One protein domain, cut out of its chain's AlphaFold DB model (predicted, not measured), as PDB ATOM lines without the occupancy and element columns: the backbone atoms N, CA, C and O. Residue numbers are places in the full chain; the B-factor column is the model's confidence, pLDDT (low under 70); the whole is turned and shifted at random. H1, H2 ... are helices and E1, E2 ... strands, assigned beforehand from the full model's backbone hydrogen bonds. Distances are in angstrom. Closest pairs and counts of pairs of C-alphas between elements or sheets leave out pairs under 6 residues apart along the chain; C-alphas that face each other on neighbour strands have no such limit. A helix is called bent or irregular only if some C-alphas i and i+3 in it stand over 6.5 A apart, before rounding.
ATOM      1  N   CYS A  12     -42.325 -92.977  54.881       74.38
ATOM      2  CA  CYS A  12     -41.531 -91.930  54.243       74.38
ATOM      3  C   CYS A  12     -41.496 -90.671  55.147       74.38
ATOM      4  O   CYS A  12     -42.548 -90.213  55.610       74.38
ATOM      5  N   PRO A  13     -40.317 -90.065  55.406       81.12
ATOM      6  CA  PRO A  13     -40.199 -88.949  56.350       81.12
ATOM      7  C   PRO A  13     -41.118 -87.764  56.033       81.12
ATOM      8  O   PRO A  13     -41.592 -87.079  56.936       81.12
ATOM      9  N   ARG A  14     -41.416 -87.541  54.744       83.12
ATOM     10  CA  ARG A  14     -42.323 -86.477  54.291       83.12
ATOM     11  C   ARG A  14     -43.769 -86.731  54.706       83.12
ATOM     12  O   ARG A  14     -44.411 -85.808  55.196       83.12
ATOM     13  N   PHE A  15     -44.267 -87.957  54.530       82.56
ATOM     14  CA  PHE A  15     -45.617 -88.322  54.957       82.56
ATOM     15  C   PHE A  15     -45.729 -88.277  56.480       82.56
ATOM     16  O   PHE A  15     -46.670 -87.681  56.999       82.56
ATOM     17  N   MET A  16     -44.726 -88.797  57.198       83.75
ATOM     18  CA  MET A  16     -44.702 -88.720  58.660       83.75
ATOM     19  C   MET A  16     -44.724 -87.277  59.169       83.75
ATOM     20  O   MET A  16     -45.484 -86.954  60.081       83.75
ATOM     21  N   PHE A  17     -43.904 -86.407  58.576       87.12
ATOM     22  CA  PHE A  17     -43.882 -84.989  58.914       87.12
ATOM     23  C   PHE A  17     -45.238 -84.337  58.637       87.12
ATOM     24  O   PHE A  17     -45.810 -83.710  59.525       87.12
ATOM     25  N   TRP A  18     -45.791 -84.552  57.439       89.00
ATOM     26  CA  TRP A  18     -47.100 -84.024  57.069       89.00
ATOM     27  C   TRP A  18     -48.195 -84.478  58.039       89.00
ATOM     28  O   TRP A  18     -48.962 -83.641  58.519       89.00
ATOM     29  N   ALA A  19     -48.245 -85.766  58.377       87.88
ATOM     30  CA  ALA A  19     -49.239 -86.307  59.292       87.88
ATOM     31  C   ALA A  19     -49.090 -85.682  60.696       87.88
ATOM     32  O   ALA A  19     -50.062 -85.174  61.253       87.88
ATOM     33  N   LYS A  20     -47.869 -85.589  61.235       87.31
ATOM     34  CA  LYS A  20     -47.616 -84.930  62.531       87.31
ATOM     35  C   LYS A  20     -47.996 -83.446  62.549       87.31
ATOM     36  O   LYS A  20     -48.414 -82.942  63.583       87.31
ATOM     37  N   SER A  21     -47.868 -82.731  61.430       89.69
ATOM     38  CA  SER A  21     -48.258 -81.314  61.355       89.69
ATOM     39  C   SER A  21     -49.774 -81.093  61.293       89.69
ATOM     40  O   SER A  21     -50.240 -79.988  61.571       89.69
ATOM     41  N   HIS A  22     -50.552 -82.106  60.904       88.25
ATOM     42  CA  HIS A  22     -51.997 -81.971  60.679       88.25
ATOM     43  C   HIS A  22     -52.858 -82.732  61.690       88.25
ATOM     44  O   HIS A  22     -54.071 -82.492  61.738       88.25
ATOM     45  N   PHE A  23     -52.258 -83.592  62.512       89.81
ATOM     46  CA  PHE A  23     -52.951 -84.427  63.485       89.81
ATOM     47  C   PHE A  23     -52.267 -84.374  64.859       89.81
ATOM     48  O   PHE A  23     -51.044 -84.354  64.948       89.81
ATOM     49  N   ASN A  24     -53.069 -84.372  65.924       90.56
ATOM     50  CA  ASN A  24     -52.613 -84.386  67.317       90.56
ATOM     51  C   ASN A  24     -53.055 -85.677  68.009       90.56
ATOM     52  O   ASN A  24     -54.010 -86.312  67.569       90.56
ATOM     53  N   LEU A  25     -52.416 -86.019  69.127       90.38
ATOM     54  CA  LEU A  25     -52.831 -87.124  69.992       90.38
ATOM     55  C   LEU A  25     -53.617 -86.599  71.190       90.38
ATOM     56  O   LEU A  25     -53.241 -85.598  71.801       90.38
ATOM     57  N   LEU A  26     -54.707 -87.282  71.515       91.00
ATOM     58  CA  LEU A  26     -55.564 -87.020  72.658       91.00
ATOM     59  C   LEU A  26     -55.785 -88.326  73.416       91.00
ATOM     60  O   LEU A  26     -56.260 -89.302  72.843       91.00
ATOM     61  N   LYS A  27     -55.490 -88.332  74.714       90.62
ATOM     62  CA  LYS A  27     -55.681 -89.513  75.553       90.62
ATOM     63  C   LYS A  27     -57.112 -89.565  76.087       90.62
ATOM     64  O   LYS A  27     -57.526 -88.664  76.813       90.62
ATOM     65  N   ILE A  28     -57.859 -90.615  75.748       86.06
ATOM     66  CA  ILE A  28     -59.248 -90.833  76.185       86.06
ATOM     67  C   ILE A  28     -59.366 -92.240  76.767       86.06
ATOM     68  O   ILE A  28     -59.115 -93.220  76.073       86.06
ATOM     69  N   ALA A  29     -59.760 -92.342  78.041       88.31
ATOM     70  CA  ALA A  29     -59.974 -93.621  78.731       88.31
ATOM     71  C   ALA A  29     -58.795 -94.612  78.591       88.31
ATOM     72  O   ALA A  29     -58.990 -95.813  78.444       88.31
ATOM     73  N   GLY A  30     -57.561 -94.094  78.604       86.38
ATOM     74  CA  GLY A  30     -56.338 -94.889  78.464       86.38
ATOM     75  C   GLY A  30     -55.859 -95.109  77.027       86.38
ATOM     76  O   GLY A  30     -54.706 -95.486  76.855       86.38
ATOM     77  N   ASN A  31     -56.673 -94.796  76.017       83.94
ATOM     78  CA  ASN A  31     -56.315 -94.933  74.607       83.94
ATOM     79  C   ASN A  31     -55.807 -93.614  74.024       83.94
ATOM     80  O   ASN A  31     -56.373 -92.553  74.299       83.94
ATOM     81  N   ASP A  32     -54.795 -93.683  73.163       89.81
ATOM     82  CA  ASP A  32     -54.332 -92.529  72.394       89.81
ATOM     83  C   ASP A  32     -55.137 -92.414  71.094       89.81
ATOM     84  O   ASP A  32     -55.043 -93.249  70.192       89.81
ATOM     85  N   ILE A  33     -55.951 -91.365  71.006       88.69
ATOM     86  CA  ILE A  33     -56.804 -91.053  69.862       88.69
ATOM     87  C   ILE A  33     -56.171 -89.933  69.048       88.69
ATOM     88  O   ILE A  33     -55.853 -88.857  69.550       88.69
ATOM     89  N   VAL A  34     -56.038 -90.164  67.755       89.31
ATOM     90  CA  VAL A  34     -55.597 -89.174  66.785       89.31
ATOM     91  C   VAL A  34     -56.770 -88.260  66.455       89.31
ATOM     92  O   VAL A  34     -57.837 -88.718  66.041       89.31
ATOM     93  N   ILE A  35     -56.556 -86.954  66.576       91.12
ATOM     94  CA  ILE A  35     -57.521 -85.914  66.221       91.12
ATOM     95  C   ILE A  35     -56.957 -85.006  65.127       91.12
ATOM     96  O   ILE A  35     -55.759 -84.730  65.078       91.12
ATOM     97  N   CYS A  36     -57.817 -84.474  64.261       89.94
ATOM     98  CA  CYS A  36     -57.417 -83.437  63.310       89.94
ATOM     99  C   CYS A  36     -57.025 -82.152  64.060       89.94
ATOM    100  O   CYS A  36     -57.802 -81.621  64.859       89.94
ATOM    101  N   ALA A  37     -55.842 -81.604  63.774       89.00
ATOM    102  CA  ALA A  37     -55.315 -80.440  64.484       89.00
ATOM    103  C   ALA A  37     -56.182 -79.181  64.305       89.00
ATOM    104  O   ALA A  37     -56.269 -78.373  65.233       89.00
ATOM    105  N   LYS A  38     -56.851 -79.036  63.147       88.06
ATOM    106  CA  LYS A  38     -57.732 -77.897  62.832       88.06
ATOM    107  C   LYS A  38     -59.156 -78.092  63.352       88.06
ATOM    108  O   LYS A  38     -59.656 -77.223  64.052       88.06
ATOM    109  N   SER A  39     -59.813 -79.202  63.002       86.69
ATOM    110  CA  SER A  39     -61.231 -79.413  63.335       86.69
ATOM    111  C   SER A  39     -61.457 -79.986  64.735       86.69
ATOM    112  O   SER A  39     -62.595 -80.007  65.190       86.69
ATOM    113  N   LYS A  40     -60.397 -80.472  65.399       87.88
ATOM    114  CA  LYS A  40     -60.435 -81.154  66.707       87.88
ATOM    115  C   LYS A  40     -61.309 -82.414  66.740       87.88
ATOM    116  O   LYS A  40     -61.598 -82.932  67.812       87.88
ATOM    117  N   LYS A  41     -61.704 -82.932  65.576       87.69
ATOM    118  CA  LYS A  41     -62.496 -84.158  65.455       87.69
ATOM    119  C   LYS A  41     -61.598 -85.402  65.490       87.69
ATOM    120  O   LYS A  41     -60.494 -85.342  64.935       87.69
ATOM    121  N   PRO A  42     -62.061 -86.515  66.088       86.75
ATOM    122  CA  PRO A  42     -61.334 -87.781  66.088       86.75
ATOM    123  C   PRO A  42     -61.217 -88.366  64.679       86.75
ATOM    124  O   PRO A  42     -62.063 -88.122  63.816       86.75
ATOM    125  N   VAL A  43     -60.126 -89.095  64.460       85.25
ATOM    126  CA  VAL A  43     -59.742 -89.697  63.177       85.25
ATOM    127  C   VAL A  43     -59.566 -91.203  63.355       85.25
ATOM    128  O   VAL A  43     -60.271 -91.975  62.721       85.25
ATOM    129  N   CYS A  44     -58.643 -91.631  64.219       84.44
ATOM    130  CA  CYS A  44     -58.314 -93.042  64.446       84.44
ATOM    131  C   CYS A  44     -57.565 -93.238  65.774       84.44
ATOM    132  O   CYS A  44     -57.235 -92.270  66.454       84.44
ATOM    133  N   VAL A  45     -57.284 -94.486  66.154       85.19
ATOM    134  CA  VAL A  45     -56.359 -94.803  67.257       85.19
ATOM    135  C   VAL A  45     -54.906 -94.621  66.812       85.19
ATOM    136  O   VAL A  45     -54.578 -94.855  65.646       85.19
ATOM    137  N   TYR A  46     -54.027 -94.225  67.732       84.25
ATOM    138  CA  TYR A  46     -52.622 -93.940  67.430       84.25
ATOM    139  C   TYR A  46     -51.879 -95.131  66.813       84.25
ATOM    140  O   TYR A  46     -51.126 -94.957  65.859       84.25
ATOM    141  N   GLU A  47     -52.151 -96.345  67.288       83.75
ATOM    142  CA  GLU A  47     -51.522 -97.573  66.780       83.75
ATOM    143  C   GLU A  47     -51.794 -97.811  65.286       83.75
ATOM    144  O   GLU A  47     -50.955 -98.356  64.572       83.75
ATOM    145  N   ALA A  48     -52.942 -97.344  64.786       82.25
ATOM    146  CA  ALA A  48     -53.345 -97.476  63.388       82.25
ATOM    147  C   ALA A  48     -53.115 -96.193  62.565       82.25
ATOM    148  O   ALA A  48     -53.482 -96.139  61.388       82.25
ATOM    149  N   PHE A  49     -52.512 -95.161  63.168       84.94
ATOM    150  CA  PHE A  49     -52.439 -93.802  62.631       84.94
ATOM    151  C   PHE A  49     -51.887 -93.731  61.211       84.94
ATOM    152  O   PHE A  49     -52.586 -93.299  60.293       84.94
ATOM    153  N   TYR A  50     -50.636 -94.159  61.021       84.56
ATOM    154  CA  TYR A  50     -49.979 -94.005  59.727       84.56
ATOM    155  C   TYR A  50     -50.629 -94.879  58.664       84.56
ATOM    156  O   TYR A  50     -50.741 -94.430  57.533       84.56
ATOM    157  N   LYS A  51     -51.104 -96.076  59.022       85.38
ATOM    158  CA  LYS A  51     -51.727 -97.001  58.071       85.38
ATOM    159  C   LYS A  51     -53.016 -96.428  57.496       85.38
ATOM    160  O   LYS A  51     -53.101 -96.251  56.286       85.38
ATOM    161  N   ILE A  52     -53.963 -96.057  58.358       87.38
ATOM    162  CA  ILE A  52     -55.277 -95.552  57.932       87.38
ATOM    163  C   ILE A  52     -55.128 -94.267  57.115       87.38
ATOM    164  O   ILE A  52     -55.750 -94.110  56.068       87.38
ATOM    165  N   ILE A  53     -54.280 -93.341  57.571       88.88
ATOM    166  CA  ILE A  53     -54.091 -92.072  56.864       88.88
ATOM    167  C   ILE A  53     -53.374 -92.289  55.536       88.88
ATOM    168  O   ILE A  53     -53.688 -91.610  54.564       88.88
ATOM    169  N   HIS A  54     -52.418 -93.213  55.480       87.81
ATOM    170  CA  HIS A  54     -51.681 -93.502  54.260       87.81
ATOM    171  C   HIS A  54     -52.583 -94.139  53.202       87.81
ATOM    172  O   HIS A  54     -52.609 -93.663  52.069       87.81
ATOM    173  N   GLU A  55     -53.377 -95.139  53.589       88.12
ATOM    174  CA  GLU A  55     -54.364 -95.786  52.718       88.12
ATOM    175  C   GLU A  55     -55.384 -94.770  52.187       88.12
ATOM    176  O   GLU A  55     -55.594 -94.686  50.977       88.12
ATOM    177  N   ALA A  56     -55.934 -93.918  53.058       89.38
ATOM    178  CA  ALA A  56     -56.851 -92.856  52.644       89.38
ATOM    179  C   ALA A  56     -56.176 -91.829  51.720       89.38
ATOM    180  O   ALA A  56     -56.770 -91.384  50.742       89.38
ATOM    181  N   HIS A  57     -54.924 -91.457  52.002       88.44
ATOM    182  CA  HIS A  57     -54.164 -90.513  51.185       88.44
ATOM    183  C   HIS A  57     -53.878 -91.074  49.785       88.44
ATOM    184  O   HIS A  57     -53.966 -90.332  48.805       88.44
ATOM    185  N   ILE A  58     -53.586 -92.376  49.678       88.00
ATOM    186  CA  ILE A  58     -53.475 -93.082  48.394       88.00
ATOM    187  C   ILE A  58     -54.827 -93.093  47.675       88.00
ATOM    188  O   ILE A  58     -54.878 -92.757  46.492       88.00
ATOM    189  N   ALA A  59     -55.912 -93.439  48.374       88.31
ATOM    190  CA  ALA A  59     -57.251 -93.540  47.790       88.31
ATOM    191  C   ALA A  59     -57.710 -92.220  47.149       88.31
ATOM    192  O   ALA A  59     -58.302 -92.224  46.072       88.31
ATOM    193  N   VAL A  60     -57.346 -91.080  47.744       89.06
ATOM    194  CA  VAL A  60     -57.618 -89.745  47.180       89.06
ATOM    195  C   VAL A  60     -56.520 -89.231  46.241       89.06
ATOM    196  O   VAL A  60     -56.389 -88.019  46.052       89.06
ATOM    197  N   ALA A  61     -55.707 -90.125  45.673       88.44
ATOM    198  CA  ALA A  61     -54.635 -89.818  44.726       88.44
ATOM    199  C   ALA A  61     -53.630 -88.767  45.240       88.44
ATOM    200  O   ALA A  61     -53.258 -87.830  44.531       88.44
ATOM    201  N   HIS A  62     -53.184 -88.919  46.489       85.31
ATOM    202  CA  HIS A  62     -52.288 -87.991  47.186       85.31
ATOM    203  C   HIS A  62     -52.862 -86.574  47.359       85.31
ATOM    204  O   HIS A  62     -52.130 -85.576  47.378       85.31
ATOM    205  N   GLY A  63     -54.187 -86.475  47.486       82.88
ATOM    206  CA  GLY A  63     -54.892 -85.240  47.801       82.88
ATOM    207  C   GLY A  63     -54.483 -84.619  49.144       82.88
ATOM    208  O   GLY A  63     -53.788 -85.207  49.971       82.88
ATOM    209  N   GLY A  64     -54.922 -83.383  49.380       84.50
ATOM    210  CA  GLY A  64     -54.598 -82.644  50.600       84.50
ATOM    211  C   GLY A  64     -55.283 -83.178  51.865       84.50
ATOM    212  O   GLY A  64     -55.943 -84.218  51.877       84.50
ATOM    213  N   ARG A  65     -55.161 -82.415  52.961       86.38
ATOM    214  CA  ARG A  65     -55.783 -82.756  54.252       86.38
ATOM    215  C   ARG A  65     -57.284 -82.989  54.131       86.38
ATOM    216  O   ARG A  65     -57.761 -84.001  54.615       86.38
ATOM    217  N   GLU A  66     -58.017 -82.041  53.551       89.44
ATOM    218  CA  GLU A  66     -59.488 -82.081  53.555       89.44
ATOM    219  C   GLU A  66     -60.030 -83.292  52.794       89.44
ATOM    220  O   GLU A  66     -60.931 -83.973  53.277       89.44
ATOM    221  N   THR A  67     -59.438 -83.602  51.637       89.75
ATOM    222  CA  THR A  67     -59.826 -84.762  50.827       89.75
ATOM    223  C   THR A  67     -59.485 -86.062  51.546       89.75
ATOM    224  O   THR A  67     -60.344 -86.923  51.677       89.75
ATOM    225  N   THR A  68     -58.273 -86.166  52.105       90.62
ATOM    226  CA  THR A  68     -57.844 -87.347  52.873       90.62
ATOM    227  C   THR A  68     -58.726 -87.553  54.108       90.62
ATOM    228  O   THR A  68     -59.131 -88.666  54.415       90.62
ATOM    229  N   TYR A  69     -59.063 -86.477  54.820       88.31
ATOM    230  CA  TYR A  69     -59.915 -86.535  56.006       88.31
ATOM    231  C   TYR A  69     -61.349 -86.961  55.669       88.31
ATOM    232  O   TYR A  69     -61.938 -87.761  56.394       88.31
ATOM    233  N   SER A  70     -61.888 -86.454  54.560       88.31
ATOM    234  CA  SER A  70     -63.208 -86.856  54.066       88.31
ATOM    235  C   SER A  70     -63.242 -88.351  53.750       88.31
ATOM    236  O   SER A  70     -64.177 -89.029  54.161       88.31
ATOM    237  N   GLU A  71     -62.187 -88.878  53.125       91.19
ATOM    238  CA  GLU A  71     -62.057 -90.309  52.833       91.19
ATOM    239  C   GLU A  71     -61.997 -91.172  54.099       91.19
ATOM    240  O   GLU A  71     -62.676 -92.194  54.182       91.19
ATOM    241  N   ILE A  72     -61.259 -90.739  55.127       88.69
ATOM    242  CA  ILE A  72     -61.209 -91.453  56.413       88.69
ATOM    243  C   ILE A  72     -62.604 -91.530  57.045       88.69
ATOM    244  O   ILE A  72     -63.012 -92.597  57.505       88.69
ATOM    245  N   ILE A  73     -63.353 -90.422  57.053       85.00
ATOM    246  CA  ILE A  73     -64.727 -90.419  57.575       85.00
ATOM    247  C   ILE A  73     -65.605 -91.374  56.767       85.00
ATOM    248  O   ILE A  73     -66.305 -92.189  57.367       85.00
ATOM    249  N   CYS A  74     -65.562 -91.297  55.434       83.50
ATOM    250  CA  CYS A  74     -66.320 -92.196  54.566       83.50
ATOM    251  C   CYS A  74     -66.000 -93.664  54.873       83.50
ATOM    252  O   CYS A  74     -66.915 -94.444  55.122       83.50
ATOM    253  N   SER A  75     -64.718 -94.019  54.960       82.25
ATOM    254  CA  SER A  75     -64.260 -95.377  55.269       82.25
ATOM    255  C   SER A  75     -64.751 -95.875  56.637       82.25
ATOM    256  O   SER A  75     -65.226 -97.006  56.751       82.25
ATOM    257  N   ILE A  76     -64.706 -95.033  57.676       78.00
ATOM    258  CA  ILE A  76     -65.196 -95.385  59.021       78.00
ATOM    259  C   ILE A  76     -66.718 -95.563  59.029       78.00
ATOM    260  O   ILE A  76     -67.229 -96.519  59.620       78.00
ATOM    261  N   LEU A  77     -67.458 -94.664  58.375       71.44
ATOM    262  CA  LEU A  77     -68.919 -94.749  58.295       71.44
ATOM    263  C   LEU A  77     -69.371 -95.984  57.506       71.44
ATOM    264  O   LEU A  77     -70.331 -96.642  57.914       71.44
ATOM    265  N   LEU A  78     -68.660 -96.335  56.432       67.56
ATOM    266  CA  LEU A  78     -68.909 -97.545  55.643       67.56
ATOM    267  C   LEU A  78     -68.637 -98.819  56.455       67.56
ATOM    268  O   LEU A  78     -69.486 -99.705  56.514       67.56
ATOM    269  N   ALA A  79     -67.515 -98.886  57.176       62.28
ATOM    270  CA  ALA A  79     -67.226-100.009  58.073       62.28
ATOM    271  C   ALA A  79     -68.289-100.169  59.181       62.28
ATOM    272  O   ALA A  79     -68.631-101.284  59.568       62.28
ATOM    273  N   SER A  80     -68.858 -99.054  59.650       58.34
ATOM    274  CA  SER A  80     -69.907 -99.040  60.680       58.34
ATOM    275  C   SER A  80     -71.292 -99.450  60.159       58.34
ATOM    276  O   SER A  80     -72.161 -99.801  60.954       58.34
ATOM    277  N   SER A  81     -71.523 -99.380  58.844       53.91
ATOM    278  CA  SER A  81     -72.809 -99.718  58.212       53.91
ATOM    279  C   SER A  81     -72.866-101.150  57.675       53.91
ATOM    280  O   SER A  81     -73.958-101.689  57.556       53.91
ATOM    281  N   ILE A  82     -71.716-101.790  57.436       48.16
ATOM    282  CA  ILE A  82     -71.614-103.214  57.059       48.16
ATOM    283  C   ILE A  82     -71.800-104.151  58.274       48.16
ATOM    284  O   ILE A  82     -72.118-105.323  58.114       48.16
ATOM    285  N   LEU A  83     -71.646-103.638  59.499       45.06
ATOM    286  CA  LEU A  83     -71.849-104.379  60.755       45.06
ATOM    287  C   LEU A  83     -73.294-104.303  61.304       45.06
ATOM    288  O   LEU A  83     -73.499-104.526  62.498       45.06
TER     289      LEU A  83
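AT A GLANCE: This is residues 12 to 83 of the 84 residues of the protein "Hypothetical protein" of Rotaria magnacalcarata (UniProt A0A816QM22). A small twisted sheet of three antiparallel strands, E1 to E3, has helix H2 slantwise over one face; the longer helix H3 crosses H2 with residues 68 to 72, and its far end, residues 77 to 82, sticks out with Leu 83. H1 sits at the end of the sheet where E1 begins. The printed part has 72 residues, with three named helices and three named strands in the order H1 E1 E2 E3 H2 H3; the sheet's order is E1 E2 E3, and the class is mixed. It is compact, with a radius of gyration of the C-alphas of 11.9 A, and spans 31 by 28 by 21 A.

IN THESE COORDINATES: Find C-alpha 23 at (-52.951, -84.427, 63.485), where E1, residues 23 to 28, begins its 15.6 A. E2, residues 31 to 36, runs 16.2 A, and E3 is residues 42 to 45. H2, residues 46 to 59, runs 20.2 A and is irregular: C-alphas 47 and 50 are 8.1 A apart. H3, residues 65 to 82, runs 26.0 A to C-alpha 82 at (-71.614, -103.214, 57.059). H1 is residues 13 to 22.

HOW THE PARTS SIT: Look first at the meander E1 E2 E3, each strand the antiparallel neighbour of the one before: N 26 and O 33 are 2.8 A apart, N 34 and O 44 2.7 A. H2 lies over E3 at a height over the sheet of 6.7 A, making two layers. H2 and H3 touch, about perpendicular at 75 degrees, closest at the C-alphas of His 57 and Thr 68, 5.1 A. H1 and H2 only just touch, with 3 pairs of C-alphas within 8 A, closest at Met 16 and Tyr 50, 7.5 A. H1 and H3 only graze the sheet. Every O i to N i+4 pair is within hydrogen-bond range in H1 and H3; in H2, 8 of 10 are.

THE WHOLE: The C-alphas of Pro 13 and Leu 83, the two farthest apart, are 35.5 A apart. The printed part has no cut, and its links between named elements are tight. Look for low confidence at residues 78 to 83, under 70.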